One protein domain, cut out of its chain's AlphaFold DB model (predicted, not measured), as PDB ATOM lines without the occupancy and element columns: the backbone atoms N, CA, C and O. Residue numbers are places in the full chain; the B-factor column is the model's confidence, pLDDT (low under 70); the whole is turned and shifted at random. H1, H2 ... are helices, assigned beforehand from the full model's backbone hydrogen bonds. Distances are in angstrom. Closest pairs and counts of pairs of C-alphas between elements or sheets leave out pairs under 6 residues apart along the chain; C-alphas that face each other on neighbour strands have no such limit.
ATOM      1  N   ASN A 134     222.576 324.518 310.583       95.38
ATOM      2  CA  ASN A 134     222.747 323.065 310.631       95.38
ATOM      3  C   ASN A 134     222.332 322.392 309.313       95.38
ATOM      4  O   ASN A 134     223.035 321.505 308.839       95.38
ATOM      5  N   ALA A 135     221.235 322.838 308.691       96.19
ATOM      6  CA  ALA A 135     220.822 322.342 307.377       96.19
ATOM      7  C   ALA A 135     221.873 322.637 306.289       96.19
ATOM      8  O   ALA A 135     222.224 321.747 305.515       96.19
ATOM      9  N   LYS A 136     222.436 323.854 306.271       96.50
ATOM     10  CA  LYS A 136     223.509 324.248 305.340       96.50
ATOM     11  C   LYS A 136     224.778 323.414 305.543       96.50
ATOM     12  O   LYS A 136     225.385 322.977 304.569       96.50
ATOM     13  N   ASN A 137     225.136 323.149 306.796       97.06
ATOM     14  CA  ASN A 137     226.246 322.268 307.147       97.06
ATOM     15  C   ASN A 137     226.007 320.833 306.664       97.06
ATOM     16  O   ASN A 137     226.895 320.249 306.050       97.06
ATOM     17  N   ARG A 138     224.796 320.295 306.856       97.38
ATOM     18  CA  ARG A 138     224.453 318.943 306.401       97.38
ATOM     19  C   ARG A 138     224.528 318.805 304.881       97.38
ATOM     20  O   ARG A 138     225.045 317.807 304.400       97.38
ATOM     21  N   ILE A 139     224.086 319.811 304.121       97.06
ATOM     22  CA  ILE A 139     224.241 319.817 302.655       97.06
ATOM     23  C   ILE A 139     225.719 319.708 302.262       97.06
ATOM     24  O   ILE A 139     226.063 318.894 301.412       97.06
ATOM     25  N   ALA A 140     226.596 320.492 302.891       95.94
ATOM     26  CA  ALA A 140     228.029 320.442 302.611       95.94
ATOM     27  C   ALA A 140     228.660 319.090 302.999       95.94
ATOM     28  O   ALA A 140     229.492 318.569 302.260       95.94
ATOM     29  N   GLU A 141     228.231 318.484 304.107       95.56
ATOM     30  CA  GLU A 141     228.647 317.129 304.496       95.56
ATOM     31  C   GLU A 141     228.196 316.077 303.467       95.56
ATOM     32  O   GLU A 141     228.979 315.200 303.111       95.56
ATOM     33  N   ILE A 142     226.982 316.197 302.916       95.56
ATOM     34  CA  ILE A 142     226.498 315.320 301.837       95.56
ATOM     35  C   ILE A 142     227.372 315.456 300.576       95.56
ATOM     36  O   ILE A 142     227.731 314.449 299.968       95.56
ATOM     37  N   GLU A 143     227.769 316.674 300.193       92.75
ATOM     38  CA  GLU A 143     228.692 316.878 299.061       92.75
ATOM     39  C   GLU A 143     230.056 316.217 299.311       92.75
ATOM     40  O   GLU A 143     230.648 315.623 298.409       92.75
ATOM     41  N   GLN A 144     230.557 316.272 300.548       90.19
ATOM     42  CA  GLN A 144     231.780 315.565 300.928       90.19
ATOM     43  C   GLN A 144     231.611 314.041 300.870       90.19
ATOM     44  O   GLN A 144     232.534 313.362 300.419       90.19
ATOM     45  N   GLU A 145     230.456 313.505 301.288       91.94
ATOM     46  CA  GLU A 145     230.124 312.082 301.121       91.94
ATOM     47  C   GLU A 145     230.157 311.700 299.630       91.94
ATOM     48  O   GLU A 145     230.763 310.691 299.272       91.94
ATOM     49  N   PHE A 146     229.610 312.525 298.729       90.56
ATOM     50  CA  PHE A 146     229.677 312.269 297.284       90.56
ATOM     51  C   PHE A 146     231.102 312.282 296.721       90.56
ATOM     52  O   PHE A 146     231.430 311.442 295.881       90.56
ATOM     53  N   LEU A 147     231.970 313.180 297.195       85.31
ATOM     54  CA  LEU A 147     233.381 313.212 296.788       85.31
ATOM     55  C   LEU A 147     234.145 311.931 297.160       85.31
ATOM     56  O   LEU A 147     235.163 311.639 296.533       85.31
ATOM     57  N   GLN A 148     233.677 311.181 298.161       84.00
ATOM     58  CA  GLN A 148     234.252 309.894 298.564       84.00
ATOM     59  C   GLN A 148     233.583 308.724 297.835       84.00
ATOM     60  O   GLN A 148     234.269 307.862 297.294       84.00
ATOM     61  N   LEU A 149     232.250 308.740 297.749       86.69
ATOM     62  CA  LEU A 149     231.463 307.666 297.144       86.69
ATOM     63  C   LEU A 149     231.657 307.559 295.625       86.69
ATOM     64  O   LEU A 149     231.669 306.453 295.096       86.69
ATOM     65  N   ASN A 150     231.802 308.678 294.905       84.62
ATOM     66  CA  ASN A 150     231.865 308.654 293.439       84.62
ATOM     67  C   ASN A 150     233.116 307.927 292.901       84.62
ATOM     68  O   ASN A 150     232.957 307.073 292.026       84.62
ATOM     69  N   PRO A 151     234.344 308.201 293.395       83.50
ATOM     70  CA  PRO A 151     235.519 307.429 292.996       83.50
ATOM     71  C   PRO A 151     235.414 305.947 293.370       83.50
ATOM     72  O   PRO A 151     235.747 305.094 292.552       83.50
ATOM     73  N   GLU A 152     234.929 305.636 294.577       84.19
ATOM     74  CA  GLU A 152     234.745 304.252 295.034       84.19
ATOM     75  C   GLU A 152     233.787 303.485 294.120       84.19
ATOM     76  O   GLU A 152     234.121 302.394 293.655       84.19
ATOM     77  N   GLN A 153     232.636 304.082 293.796       83.44
ATOM     78  CA  GLN A 153     231.663 303.507 292.873       83.44
ATOM     79  C   GLN A 153     232.258 303.320 291.471       83.44
ATOM     80  O   GLN A 153     232.049 302.275 290.863       83.44
ATOM     81  N   HIS A 154     233.013 304.296 290.961       83.12
ATOM     82  CA  HIS A 154     233.614 304.215 289.630       83.12
ATOM     83  C   HIS A 154     234.593 303.040 289.503       83.12
ATOM     84  O   HIS A 154     234.455 302.222 288.595       83.12
ATOM     85  N   TYR A 155     235.543 302.914 290.435       82.69
ATOM     86  CA  TYR A 155     236.502 301.804 290.424       82.69
ATOM     87  C   TYR A 155     235.832 300.455 290.683       82.69
ATOM     88  O   TYR A 155     236.245 299.437 290.127       82.69
ATOM     89  N   PHE A 156     234.783 300.443 291.505       84.31
ATOM     90  CA  PHE A 156     233.961 299.262 291.711       84.31
ATOM     91  C   PHE A 156     233.294 298.811 290.400       84.31
ATOM     92  O   PHE A 156     233.408 297.648 290.014       84.31
ATOM     93  N   GLU A 157     232.632 299.725 289.688       82.75
ATOM     94  CA  GLU A 157     231.973 299.432 288.412       82.75
ATOM     95  C   GLU A 157     232.974 298.973 287.347       82.75
ATOM     96  O   GLU A 157     232.698 298.008 286.640       82.75
ATOM     97  N   GLU A 158     234.149 299.601 287.270       82.00
ATOM     98  CA  GLU A 158     235.224 299.199 286.356       82.00
ATOM     99  C   GLU A 158     235.723 297.776 286.651       82.00
ATOM    100  O   GLU A 158     235.831 296.952 285.741       82.00
ATOM    101  N   TYR A 159     235.965 297.454 287.927       80.44
ATOM    102  CA  TYR A 159     236.435 296.131 288.343       80.44
ATOM    103  C   TYR A 159     235.415 295.026 288.029       80.44
ATOM    104  O   TYR A 159     235.786 293.940 287.574       80.44
ATOM    105  N   TYR A 160     234.122 295.301 288.228       77.56
ATOM    106  CA  TYR A 160     233.046 294.328 288.020       77.56
ATOM    107  C   TYR A 160     232.389 294.386 286.633       77.56
ATOM    108  O   TYR A 160     231.509 293.571 286.355       77.56
ATOM    109  N   ALA A 161     232.839 295.256 285.721       72.75
ATOM    110  CA  ALA A 161     232.265 295.410 284.377       72.75
ATOM    111  C   ALA A 161     232.269 294.114 283.540       72.75
ATOM    112  O   ALA A 161     231.473 293.960 282.614       72.75
ATOM    113  N   THR A 162     233.163 293.174 283.856       67.06
ATOM    114  CA  THR A 162     233.316 291.888 283.154       67.06
ATOM    115  C   THR A 162     232.540 290.733 283.798       67.06
ATOM    116  O   THR A 162     232.450 289.653 283.208       67.06
ATOM    117  N   TYR A 163     231.940 290.938 284.976       66.00
ATOM    118  CA  TYR A 163     231.156 289.913 285.663       66.00
ATOM    119  C   TYR A 163     229.751 289.809 285.053       66.00
ATOM    120  O   TYR A 163     228.956 290.747 285.089       66.00
ATOM    121  N   SER A 164     229.421 288.637 284.507       61.12
ATOM    122  CA  SER A 164     228.095 288.327 283.958       61.12
ATOM    123  C   SER A 164     227.267 287.492 284.944       61.12
ATOM    124  O   SER A 164     227.810 286.726 285.734       61.12
ATOM    125  N   GLY A 165     225.935 287.637 284.912       64.69
ATOM    126  CA  GLY A 165     225.023 286.849 285.758       64.69
ATOM    127  C   GLY A 165     224.662 287.471 287.114       64.69
ATOM    128  O   GLY A 165     224.250 286.745 288.024       64.69
ATOM    129  N   ALA A 166     224.781 288.797 287.249       67.38
ATOM    130  CA  ALA A 166     224.384 289.513 288.457       67.38
ATOM    131  C   ALA A 166     222.920 289.198 288.864       67.38
ATOM    132  O   ALA A 166     222.042 289.085 288.000       67.38
ATOM    133  N   PRO A 167     222.643 289.043 290.172       71.50
ATOM    134  CA  PRO A 167     221.291 288.991 290.722       71.50
ATOM    135  C   PRO A 167     220.392 290.117 290.174       71.50
ATOM    136  O   PRO A 167     220.828 291.252 289.995       71.50
ATOM    137  N   THR A 168     219.124 289.801 289.907       68.12
ATOM    138  CA  THR A 168     218.091 290.755 289.439       68.12
ATOM    139  C   THR A 168     216.987 290.958 290.471       68.12
ATOM    140  O   THR A 168     215.980 291.620 290.217       68.12
ATOM    141  N   GLU A 169     217.151 290.357 291.647       70.94
ATOM    142  CA  GLU A 169     216.262 290.487 292.783       70.94
ATOM    143  C   GLU A 169     216.043 291.976 293.113       70.94
ATOM    144  O   GLU A 169     216.982 292.756 293.176       70.94
ATOM    145  N   GLY A 170     214.799 292.415 293.306       68.38
ATOM    146  CA  GLY A 170     214.528 293.803 293.693       68.38
ATOM    147  C   GLY A 170     214.866 294.039 295.168       68.38
ATOM    148  O   GLY A 170     214.201 293.469 296.042       68.38
ATOM    149  N   LEU A 171     215.883 294.866 295.442       75.88
ATOM    150  CA  LEU A 171     216.195 295.436 296.764       75.88
ATOM    151  C   LEU A 171     215.838 296.932 296.857       75.88
ATOM    152  O   LEU A 171     216.117 297.581 297.858       75.88
ATOM    153  N   ASP A 172     215.157 297.459 295.843       67.19
ATOM    154  CA  ASP A 172     214.815 298.865 295.603       67.19
ATOM    155  C   ASP A 172     213.986 299.542 296.710       67.19
ATOM    156  O   ASP A 172     213.958 300.769 296.785       67.19
ATOM    157  N   LYS A 173     213.341 298.755 297.581       82.06
ATOM    158  CA  LYS A 173     212.576 299.239 298.747       82.06
ATOM    159  C   LYS A 173     213.362 299.244 300.062       82.06
ATOM    160  O   LYS A 173     212.813 299.641 301.089       82.06
ATOM    161  N   LEU A 174     214.593 298.733 300.074       89.31
ATOM    162  CA  LEU A 174     215.446 298.739 301.262       89.31
ATOM    163  C   LEU A 174     216.239 300.037 301.335       89.31
ATOM    164  O   LEU A 174     216.643 300.570 300.308       89.31
ATOM    165  N   SER A 175     216.493 300.508 302.556       92.75
ATOM    166  CA  SER A 175     217.442 301.596 302.770       92.75
ATOM    167  C   SER A 175     218.881 301.117 302.595       92.75
ATOM    168  O   SER A 175     219.169 299.926 302.763       92.75
ATOM    169  N   SER A 176     219.805 302.043 302.341       93.06
ATOM    170  CA  SER A 176     221.236 301.726 302.234       93.06
ATOM    171  C   SER A 176     221.762 300.999 303.478       93.06
ATOM    172  O   SER A 176     222.463 299.999 303.362       93.06
ATOM    173  N   GLN A 177     221.332 301.415 304.675       93.44
ATOM    174  CA  GLN A 177     221.669 300.747 305.938       93.44
ATOM    175  C   GLN A 177     221.177 299.296 305.993       93.44
ATOM    176  O   GLN A 177     221.892 298.416 306.470       93.44
ATOM    177  N   LYS A 178     219.964 299.020 305.492       93.31
ATOM    178  CA  LYS A 178     219.443 297.648 305.420       93.31
ATOM    179  C   LYS A 178     220.208 296.810 304.399       93.31
ATOM    180  O   LYS A 178     220.412 295.627 304.643       93.31
ATOM    181  N   ILE A 179     220.640 297.398 303.288       92.56
ATOM    182  CA  ILE A 179     221.458 296.699 302.289       92.56
ATOM    183  C   ILE A 179     222.844 296.382 302.859       92.56
ATOM    184  O   ILE A 179     223.290 295.248 302.727       92.56
ATOM    185  N   LEU A 180     223.481 297.321 303.565       92.88
ATOM    186  CA  LEU A 180     224.760 297.090 304.244       92.88
ATOM    187  C   LEU A 180     224.651 295.989 305.308       92.88
ATOM    188  O   LEU A 180     225.486 295.092 305.360       92.88
ATOM    189  N   ALA A 181     223.592 296.008 306.121       93.25
ATOM    190  CA  ALA A 181     223.353 294.958 307.109       93.25
ATOM    191  C   ALA A 181     223.128 293.582 306.455       93.25
ATOM    192  O   ALA A 181     223.633 292.579 306.953       93.25
ATOM    193  N   LEU A 182     222.400 293.531 305.332       92.25
ATOM    194  CA  LEU A 182     222.215 292.307 304.549       92.25
ATOM    195  C   LEU A 182     223.537 291.813 303.949       92.25
ATOM    196  O   LEU A 182     223.787 290.613 303.945       92.25
ATOM    197  N   TRP A 183     224.372 292.730 303.462       92.12
ATOM    198  CA  TRP A 183     225.699 292.432 302.932       92.12
ATOM    199  C   TRP A 183     226.603 291.811 303.998       92.12
ATOM    200  O   TRP A 183     227.080 290.698 303.791       92.12
ATOM    201  N   MET A 184     226.743 292.449 305.162       91.44
ATOM    202  CA  MET A 184     227.532 291.904 306.272       91.44
ATOM    203  C   MET A 184     227.033 290.522 306.722       91.44
ATOM    204  O   MET A 184     227.826 289.618 306.978       91.44
ATOM    205  N   GLU A 185     225.713 290.335 306.811       90.62
ATOM    206  CA  GLU A 185     225.124 289.050 307.206       90.62
ATOM    207  C   GLU A 185     225.355 287.957 306.151       90.62
ATOM    208  O   GLU A 185     225.582 286.795 306.495       90.62
ATOM    209  N   PHE A 186     225.331 288.320 304.867       90.31
ATOM    210  CA  PHE A 186     225.658 287.407 303.779       90.31
ATOM    211  C   PHE A 186     227.143 287.015 303.787       90.31
ATOM    212  O   PHE A 186     227.442 285.829 303.665       90.31
ATOM    213  N   GLU A 187     228.062 287.968 303.971       89.38
ATOM    214  CA  GLU A 187     229.503 287.687 304.086       89.38
ATOM    215  C   GLU A 187     229.795 286.744 305.249       89.38
ATOM    216  O   GLU A 187     230.421 285.700 305.058       89.38
ATOM    217  N   GLN A 188     229.243 287.037 306.428       87.94
ATOM    218  CA  GLN A 188     229.403 286.179 307.596       87.94
ATOM    219  C   GLN A 188     228.888 284.756 307.324       87.94
ATOM    220  O   GLN A 188     229.521 283.772 307.711       87.94
ATOM    221  N   HIS A 189     227.751 284.624 306.635       86.81
ATOM    222  CA  HIS A 189     227.212 283.324 306.246       86.81
ATOM    223  C   HIS A 189     228.120 282.587 305.247       86.81
ATOM    224  O   HIS A 189     228.308 281.374 305.380       86.81
ATOM    225  N   ALA A 190     228.667 283.299 304.257       86.06
ATOM    226  CA  ALA A 190     229.567 282.748 303.250       86.06
ATOM    227  C   ALA A 190     230.875 282.227 303.870       86.06
ATOM    228  O   ALA A 190     231.300 281.125 303.532       86.06
ATOM    229  N   GLU A 191     231.460 282.957 304.825       84.50
ATOM    230  CA  GLU A 191     232.680 282.548 305.538       84.50
ATOM    231  C   GLU A 191     232.485 281.282 306.383       84.50
ATOM    232  O   GLU A 191     233.351 280.410 306.424       84.50
ATOM    233  N   HIS A 192     231.338 281.156 307.055       81.50
ATOM    234  CA  HIS A 192     231.083 280.052 307.985       81.50
ATOM    235  C   HIS A 192     230.534 278.786 307.302       81.50
ATOM    236  O   HIS A 192     230.298 277.789 307.988       81.50
ATOM    237  N   ALA A 193     230.286 278.815 305.982       68.50
ATOM    238  CA  ALA A 193     229.723 277.718 305.178       68.50
ATOM    239  C   ALA A 193     228.506 277.010 305.822       68.50
ATOM    240  O   ALA A 193     228.267 275.814 305.637       68.50
ATOM    241  N   SER A 194     227.733 277.750 306.620       69.00
ATOM    242  CA  SER A 194     226.621 277.204 307.398       69.00
ATOM    243  C   SER A 194     225.348 277.131 306.550       69.00
ATOM    244  O   SER A 194     225.182 277.889 305.604       69.00
ATOM    245  N   ARG A 195     224.419 276.212 306.851       72.75
ATOM    246  CA  ARG A 195     223.076 276.246 306.242       72.75
ATOM    247  C   ARG A 195     222.175 277.169 307.055       72.75
ATOM    248  O   ARG A 195     222.019 276.952 308.254       72.75
ATOM    249  N   LEU A 196     221.488 278.098 306.388       78.88
ATOM    250  CA  LEU A 196     220.458 278.928 307.023       78.88
ATOM    251  C   LEU A 196     219.382 278.082 307.729       78.88
ATOM    252  O   LEU A 196     218.615 277.353 307.082       78.88
ATOM    253  N   GLY A 197     219.271 278.245 309.049       81.31
ATOM    254  CA  GLY A 197     218.201 277.663 309.861       81.31
ATOM    255  C   GLY A 197     216.836 278.321 309.607       81.31
ATOM    256  O   GLY A 197     216.752 279.440 309.103       81.31
ATOM    257  N   LEU A 198     215.736 277.655 309.984       80.50
ATOM    258  CA  LEU A 198     214.367 278.174 309.788       80.50
ATOM    259  C   LEU A 198     214.158 279.556 310.430       80.50
ATOM    260  O   LEU A 198     213.626 280.457 309.783       80.50
ATOM    261  N   PHE A 199     214.637 279.748 311.661       84.38
ATOM    262  CA  PHE A 199     214.549 281.032 312.364       84.38
ATOM    263  C   PHE A 199     215.360 282.145 311.682       84.38
ATOM    264  O   PHE A 199     214.885 283.275 311.590       84.38
ATOM    265  N   GLN A 200     216.541 281.832 311.138       81.88
ATOM    266  CA  GLN A 200     217.352 282.796 310.384       81.88
ATOM    267  C   GLN A 200     216.666 283.194 309.074       81.88
ATOM    268  O   GLN A 200     216.571 284.378 308.765       81.88
ATOM    269  N   LYS A 201     216.090 282.227 308.346       83.31
ATOM    270  CA  LYS A 201     215.306 282.497 307.129       83.31
ATOM    271  C   LYS A 201     214.125 283.427 307.412       83.31
ATOM    272  O   LYS A 201     213.927 284.405 306.696       83.31
ATOM    273  N   LEU A 202     213.367 283.154 308.476       83.12
ATOM    274  CA  LEU A 202     212.269 284.013 308.928       83.12
ATOM    275  C   LEU A 202     212.754 285.423 309.305       83.12
ATOM    276  O   LEU A 202     212.132 286.403 308.901       83.12
ATOM    277  N   SER A 203     213.883 285.528 310.010       87.25
ATOM    278  CA  SER A 203     214.499 286.808 310.381       87.25
ATOM    279  C   SER A 203     214.900 287.643 309.159       87.25
ATOM    280  O   SER A 203     214.537 288.816 309.074       87.25
ATOM    281  N   ILE A 204     215.585 287.040 308.182       85.31
ATOM    282  CA  ILE A 204     215.997 287.700 306.929       85.31
ATOM    283  C   ILE A 204     214.770 288.183 306.148       85.31
ATOM    284  O   ILE A 204     214.737 289.321 305.676       85.31
ATOM    285  N   MET A 205     213.729 287.348 306.058       84.75
ATOM    286  CA  MET A 205     212.477 287.705 305.386       84.75
ATOM    287  C   MET A 205     211.816 288.940 306.004       84.75
ATOM    288  O   MET A 205     211.284 289.772 305.270       84.75
ATOM    289  N   PHE A 206     211.817 289.028 307.336       84.62
ATOM    290  CA  PHE A 206     211.160 290.099 308.081       84.62
ATOM    291  C   PHE A 206     211.971 291.402 308.078       84.62
ATOM    292  O   PHE A 206     211.404 292.477 307.901       84.62
ATOM    293  N   ARG A 207     213.297 291.324 308.254       86.06
ATOM    294  CA  ARG A 207     214.170 292.511 308.318       86.06
ATOM    295  C   ARG A 207     214.397 293.159 306.954       86.06
ATOM    296  O   ARG A 207     214.390 294.393 306.855       86.06
ATOM    297  N   PHE A 208     214.582 292.334 305.922       85.88
ATOM    298  CA  PHE A 208     214.906 292.770 304.568       85.88
ATOM    299  C   PHE A 208     213.692 292.583 303.656       85.88
ATOM    300  O   PHE A 208     212.893 293.505 303.522       85.88
ATOM    301  N   ASN A 209     213.524 291.409 303.044       84.00
ATOM    302  CA  ASN A 209     212.329 290.995 302.305       84.00
ATOM    303  C   ASN A 209     212.480 289.532 301.832       84.00
ATOM    304  O   ASN A 209     213.519 288.893 302.005       84.00
ATOM    305  N   ARG A 210     211.444 288.991 301.176       82.44
ATOM    306  CA  ARG A 210     211.476 287.644 300.569       82.44
ATOM    307  C   ARG A 210     212.492 287.483 299.432       82.44
ATOM    308  O   ARG A 210     212.926 286.363 299.185       82.44
ATOM    309  N   ASN A 211     212.852 288.556 298.730       83.31
ATOM    310  CA  ASN A 211     213.827 288.492 297.641       83.31
ATOM    311  C   ASN A 211     215.262 288.375 298.177       83.31
ATOM    312  O   ASN A 211     216.042 287.620 297.613       83.31
ATOM    313  N   ALA A 212     215.576 289.009 299.310       85.25
ATOM    314  CA  ALA A 212     216.871 288.907 299.984       85.25
ATOM    315  C   ALA A 212     217.223 287.454 300.345       85.25
ATOM    316  O   ALA A 212     218.358 287.025 300.189       85.25
ATOM    317  N   LEU A 213     216.225 286.655 300.732       85.06
ATOM    318  CA  LEU A 213     216.373 285.217 300.983       85.06
ATOM    319  C   LEU A 213     216.891 284.426 299.773       85.06
ATOM    320  O   LEU A 213     217.584 283.429 299.955       85.06
ATOM    321  N   LYS A 214     216.556 284.851 298.548       85.75
ATOM    322  CA  LYS A 214     217.004 284.180 297.317       85.75
ATOM    323  C   LYS A 214     218.492 284.400 297.056       85.75
ATOM    324  O   LYS A 214     219.116 283.557 296.422       85.75
ATOM    325  N   LEU A 215     219.067 285.484 297.580       87.31
ATOM    326  CA  LEU A 215     220.494 285.775 297.443       87.31
ATOM    327  C   LEU A 215     221.347 284.711 298.145       87.31
ATOM    328  O   LEU A 215     222.339 284.270 297.584       87.31
ATOM    329  N   PHE A 216     220.898 284.190 299.290       87.38
ATOM    330  CA  PHE A 216     221.567 283.102 300.025       87.38
ATOM    331  C   PHE A 216     221.560 281.740 299.304       87.38
ATOM    332  O   PHE A 216     222.108 280.770 299.821       87.38
ATOM    333  N   LEU A 217     220.929 281.645 298.128       86.12
ATOM    334  CA  LEU A 217     220.983 280.469 297.253       86.12
ATOM    335  C   LEU A 217     222.020 280.615 296.128       86.12
ATOM    336  O   LEU A 217     222.219 279.670 295.367       86.12
ATOM    337  N   ARG A 218     222.639 281.792 295.989       85.38
ATOM    338  CA  ARG A 218     223.623 282.108 294.949       85.38
ATOM    339  C   ARG A 218     225.035 282.138 295.530       85.38
ATOM    340  O   ARG A 218     225.220 282.166 296.745       85.38
ATOM    341  N   SER A 219     226.030 282.114 294.646       86.19
ATOM    342  CA  SER A 219     227.432 282.103 295.051       86.19
ATOM    343  C   SER A 219     227.896 283.486 295.544       86.19
ATOM    344  O   SER A 219     227.385 284.510 295.066       86.19
ATOM    345  N   PRO A 220     228.843 283.552 296.499       86.44
ATOM    346  CA  PRO A 220     229.308 284.824 297.051       86.44
ATOM    347  C   PRO A 220     229.896 285.778 296.012       86.44
ATOM    348  O   PRO A 220     229.683 286.986 296.108       86.44
ATOM    349  N   GLU A 221     230.546 285.238 294.979       85.06
ATOM    350  CA  GLU A 221     231.191 285.994 293.898       85.06
ATOM    351  C   GLU A 221     230.187 286.798 293.059       85.06
ATOM    352  O   GLU A 221     230.565 287.760 292.401       85.06
ATOM    353  N   LEU A 222     228.902 286.421 293.088       85.19
ATOM    354  CA  LEU A 222     227.822 287.142 292.411       85.19
ATOM    355  C   LEU A 222     227.045 288.057 293.359       85.19
ATOM    356  O   LEU A 222     226.575 289.118 292.951       85.19
ATOM    357  N   VAL A 223     226.864 287.640 294.614       87.94
ATOM    358  CA  VAL A 223     225.993 288.342 295.567       87.94
ATOM    359  C   VAL A 223     226.694 289.523 296.220       87.94
ATOM    360  O   VAL A 223     226.075 290.579 296.330       87.94
ATOM    361  N   ILE A 224     227.955 289.373 296.633       88.00
ATOM    362  CA  ILE A 224     228.699 290.451 297.302       88.00
ATOM    363  C   ILE A 224     228.815 291.682 296.388       88.00
ATOM    364  O   ILE A 224     228.360 292.750 296.803       88.00
ATOM    365  N   PRO A 225     229.269 291.558 295.120       87.56
ATOM    366  CA  PRO A 225     229.350 292.714 294.228       87.56
ATOM    367  C   PRO A 225     227.975 293.324 293.946       87.56
ATOM    368  O   PRO A 225     227.801 294.540 293.896       87.56
ATOM    369  N   TYR A 226     226.947 292.488 293.813       87.31
ATOM    370  CA  TYR A 226     225.589 292.976 293.631       87.31
ATOM    371  C   TYR A 226     225.094 293.791 294.835       87.31
ATOM    372  O   TYR A 226     224.556 294.882 294.650       87.31
ATOM    373  N   LEU A 227     225.309 293.316 296.066       89.38
ATOM    374  CA  LEU A 227     224.919 294.038 297.279       89.38
ATOM    375  C   LEU A 227     225.702 295.348 297.439       89.38
ATOM    376  O   LEU A 227     225.099 296.361 297.791       89.38
ATOM    377  N   GLN A 228     226.996 295.353 297.111       88.44
ATOM    378  CA  GLN A 228     227.825 296.562 297.074       88.44
ATOM    379  C   GLN A 228     227.292 297.581 296.052       88.44
ATOM    380  O   GLN A 228     227.063 298.740 296.393       88.44
ATOM    381  N   SER A 229     226.994 297.147 294.822       87.38
ATOM    382  CA  SER A 229     226.399 297.998 293.779       87.38
ATOM    383  C   SER A 229     225.050 298.591 294.209       87.38
ATOM    384  O   SER A 229     224.810 299.794 294.067       87.38
ATOM    385  N   GLN A 230     224.171 297.765 294.794       87.69
ATOM    386  CA  GLN A 230     222.883 298.225 295.318       87.69
ATOM    387  C   GLN A 230     223.059 299.218 296.470       87.69
ATOM    388  O   GLN A 230     222.336 300.213 296.524       87.69
ATOM    389  N   PHE A 231     224.029 298.987 297.361       90.94
ATOM    390  CA  PHE A 231     224.350 299.910 298.444       90.94
ATOM    391  C   PHE A 231     224.727 301.291 297.900       90.94
ATOM    392  O   PHE A 231     224.082 302.267 298.284       90.94
ATOM    393  N   TYR A 232     225.686 301.380 296.970       89.12
ATOM    394  CA  TYR A 232     226.110 302.661 296.392       89.12
ATOM    395  C   TYR A 232     224.949 303.391 295.705       89.12
ATOM    396  O   TYR A 232     224.707 304.569 295.976       89.12
ATOM    397  N   SER A 233     224.170 302.683 294.880       87.94
ATOM    398  CA  SER A 233     223.021 303.260 294.168       87.94
ATOM    399  C   SER A 233     221.954 303.815 295.118       87.94
ATOM    400  O   SER A 233     221.464 304.935 294.936       87.94
ATOM    401  N   VAL A 234     221.577 303.044 296.144       91.06
ATOM    402  CA  VAL A 234     220.545 303.453 297.106       91.06
ATOM    403  C   VAL A 234     221.060 304.558 298.023       91.06
ATOM    404  O   VAL A 234     220.366 305.558 298.188       91.06
ATOM    405  N   LYS A 235     222.282 304.441 298.553       92.75
ATOM    406  CA  LYS A 235     222.901 305.460 299.416       92.75
ATOM    407  C   LYS A 235     222.990 306.807 298.705       92.75
ATOM    408  O   LYS A 235     222.614 307.825 299.279       92.75
ATOM    409  N   ARG A 236     223.417 306.816 297.439       92.06
ATOM    410  CA  ARG A 236     223.474 308.037 296.625       92.06
ATOM    411  C   ARG A 236     222.094 308.670 296.443       92.06
ATOM    412  O   ARG A 236     221.956 309.878 296.587       92.06
ATOM    413  N   ARG A 237     221.069 307.861 296.162       92.94
ATOM    414  CA  ARG A 237     219.683 308.330 296.000       92.94
ATOM    415  C   ARG A 237     219.108 308.916 297.290       92.94
ATOM    416  O   ARG A 237     218.433 309.936 297.235       92.94
ATOM    417  N   GLU A 238     219.371 308.275 298.428       95.12
ATOM    418  CA  GLU A 238     218.963 308.765 299.750       95.12
ATOM    419  C   GLU A 238     219.606 310.119 300.065       95.12
ATOM    420  O   GLU A 238     218.903 311.052 300.448       95.12
ATOM    421  N   LEU A 239     220.920 310.242 299.845       96.06
ATOM    422  CA  LEU A 239     221.661 311.488 300.049       96.06
ATOM    423  C   LEU A 239     221.172 312.614 299.131       96.06
ATOM    424  O   LEU A 239     221.015 313.748 299.575       96.06
ATOM    425  N   GLU A 240     220.898 312.308 297.862       96.19
ATOM    426  CA  GLU A 240     220.386 313.290 296.903       96.19
ATOM    427  C   GLU A 240     218.988 313.783 297.302       96.19
ATOM    428  O   GLU A 240     218.729 314.985 297.291       96.19
ATOM    429  N   ALA A 241     218.104 312.879 297.737       97.06
ATOM    430  CA  ALA A 241     216.781 313.246 298.238       97.06
ATOM    431  C   ALA A 241     216.862 314.109 299.512       97.06
ATOM    432  O   ALA A 241     216.151 315.110 299.623       97.06
ATOM    433  N   GLU A 242     217.749 313.761 300.453       98.00
ATOM    434  CA  GLU A 242     217.999 314.551 301.667       98.00
ATOM    435  C   GLU A 242     218.498 315.961 301.314       98.00
ATOM    436  O   GLU A 242     217.950 316.959 301.786       98.00
ATOM    437  N   LYS A 243     219.498 316.061 300.432       97.69
ATOM    438  CA  LYS A 243     220.062 317.332 299.959       97.69
ATOM    439  C   LYS A 243     219.011 318.207 299.279       97.69
ATOM    440  O   LYS A 243     218.958 319.406 299.551       97.69
ATOM    441  N   GLN A 244     218.169 317.637 298.417       98.06
ATOM    442  CA  GLN A 244     217.093 318.370 297.742       98.06
ATOM    443  C   GLN A 244     216.074 318.936 298.733       98.06
ATOM    444  O   GLN A 244     215.701 320.104 298.628       98.06
ATOM    445  N   GLU A 245     215.671 318.150 299.732       98.06
ATOM    446  CA  GLU A 245     214.740 318.613 300.761       98.06
ATOM    447  C   GLU A 245     215.341 319.736 301.618       98.06
ATOM    448  O   GLU A 245     214.680 320.744 301.885       98.06
ATOM    449  N   LEU A 246     216.614 319.613 302.004       97.88
ATOM    450  CA  LEU A 246     217.315 320.660 302.749       97.88
ATOM    451  C   LEU A 246     217.478 321.943 301.921       97.88
ATOM    452  O   LEU A 246     217.250 323.030 302.450       97.88
ATOM    453  N   ASN A 247     217.814 321.840 300.632       97.62
ATOM    454  CA  ASN A 247     217.897 323.002 299.741       97.62
ATOM    455  C   ASN A 247     216.543 323.707 299.621       97.62
ATOM    456  O   ASN A 247     216.463 324.912 299.850       97.62
ATOM    457  N   ARG A 248     215.462 322.953 299.383       97.69
ATOM    458  CA  ARG A 248     214.095 323.492 299.333       97.69
ATOM    459  C   ARG A 248     213.721 324.210 300.631       97.69
ATOM    460  O   ARG A 248     213.089 325.266 300.596       97.69
ATOM    461  N   LYS A 249     214.127 323.661 301.780       96.50
ATOM    462  CA  LYS A 249     213.930 324.288 303.095       96.50
ATOM    463  C   LYS A 249     214.681 325.622 303.213       96.50
ATOM    464  O   LYS A 249     214.090 326.598 303.670       96.50
ATOM    465  N   LEU A 250     215.947 325.681 302.790       96.75
ATOM    466  CA  LEU A 250     216.754 326.911 302.821       96.75
ATOM    467  C   LEU A 250     216.235 327.983 301.854       96.75
ATOM    468  O   LEU A 250     216.203 329.160 302.214       96.75
ATOM    469  N   GLU A 251     215.807 327.581 300.657       96.56
ATOM    470  CA  GLU A 251     215.210 328.467 299.652       96.56
ATOM    471  C   GLU A 251     213.891 329.058 300.146       96.56
ATOM    472  O   GLU A 251     213.710 330.274 300.106       96.56
ATOM    473  N   HIS A 252     212.995 328.224 300.684       96.62
ATOM    474  CA  HIS A 252     211.717 328.684 301.227       96.62
ATOM    475  C   HIS A 252     211.894 329.668 302.393       96.62
ATOM    476  O   HIS A 252     211.124 330.616 302.523       96.62
ATOM    477  N   TYR A 253     212.925 329.467 303.220       96.19
ATOM    478  CA  TYR A 253     213.270 330.381 304.311       96.19
ATOM    479  C   TYR A 253     213.999 331.657 303.839       96.19
ATOM    480  O   TYR A 253     214.178 332.583 304.628       96.19
ATOM    481  N   ALA A 254     214.430 331.726 302.573       96.88
ATOM    482  CA  ALA A 254     215.306 332.774 302.047       96.88
ATOM    483  C   ALA A 254     216.587 332.941 302.891       96.88
ATOM    484  O   ALA A 254     216.941 334.044 303.315       96.88
ATOM    485  N   PHE A 255     217.273 331.822 303.158       96.44
ATOM    486  CA  PHE A 255     218.387 331.745 304.109       96.44
ATOM    487  C   PHE A 255     219.445 332.840 303.937       96.44
ATOM    488  O   PHE A 255     219.779 333.504 304.915       96.44
ATOM    489  N   ASP A 256     219.969 333.045 302.725       95.38
ATOM    490  CA  ASP A 256     221.051 334.014 302.521       95.38
ATOM    491  C   ASP A 256     220.568 335.453 302.799       95.38
ATOM    492  O   ASP A 256     221.247 336.205 303.496       95.38
ATOM    493  N   THR A 257     219.337 335.802 302.403       97.25
ATOM    494  CA  THR A 257     218.717 337.095 302.741       97.25
ATOM    495  C   THR A 257     218.531 337.266 304.247       97.25
ATOM    496  O   THR A 257     218.814 338.337 304.780       97.25
TER     497      THR A 257
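AT A GLANCE: This is residues 134 to 257 of the 509 residues of an uncharacterized protein of Clostridiales bacterium 52_15 (UniProt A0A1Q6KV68). Long helix H5 has H1 beside it in a narrow V and H2 along its first half; H3 and H4 form a head. The printed part has 124 residues with five named helices, H1 to H5: all helix. It is loose, radius of gyration of the C-alphas 17.8 A, spanning 61 by 34 by 22 A.

HOW THE PARTS SIT: H5, residues 220 to 252, touches H1, residues 134 to 160, opposite ways at a shallow tilt of 26 degrees, closest at C-alphas Lys 243 and Ile 139, 5.6 A. It touches H2, residues 176 to 191, closest at C-alphas Lys 235 and Ser 176, 5.0 A. H3, residues 198 to 207, touches H4, residues 212 to 215. Every O i to N i+4 pair is within hydrogen-bond range in H2 and H3, 21 of 23 in H1, 28 of 29 in H5.

IN THESE COORDINATES: C-alpha 134 is at (222.747, 323.065, 310.631); H5, 47.4 A long, ends at C-alpha 252 (211.717, 328.684, 301.227).

THE WHOLE: The long link, residues 161 to 175, includes 162 to 166, with pLDDT under 70.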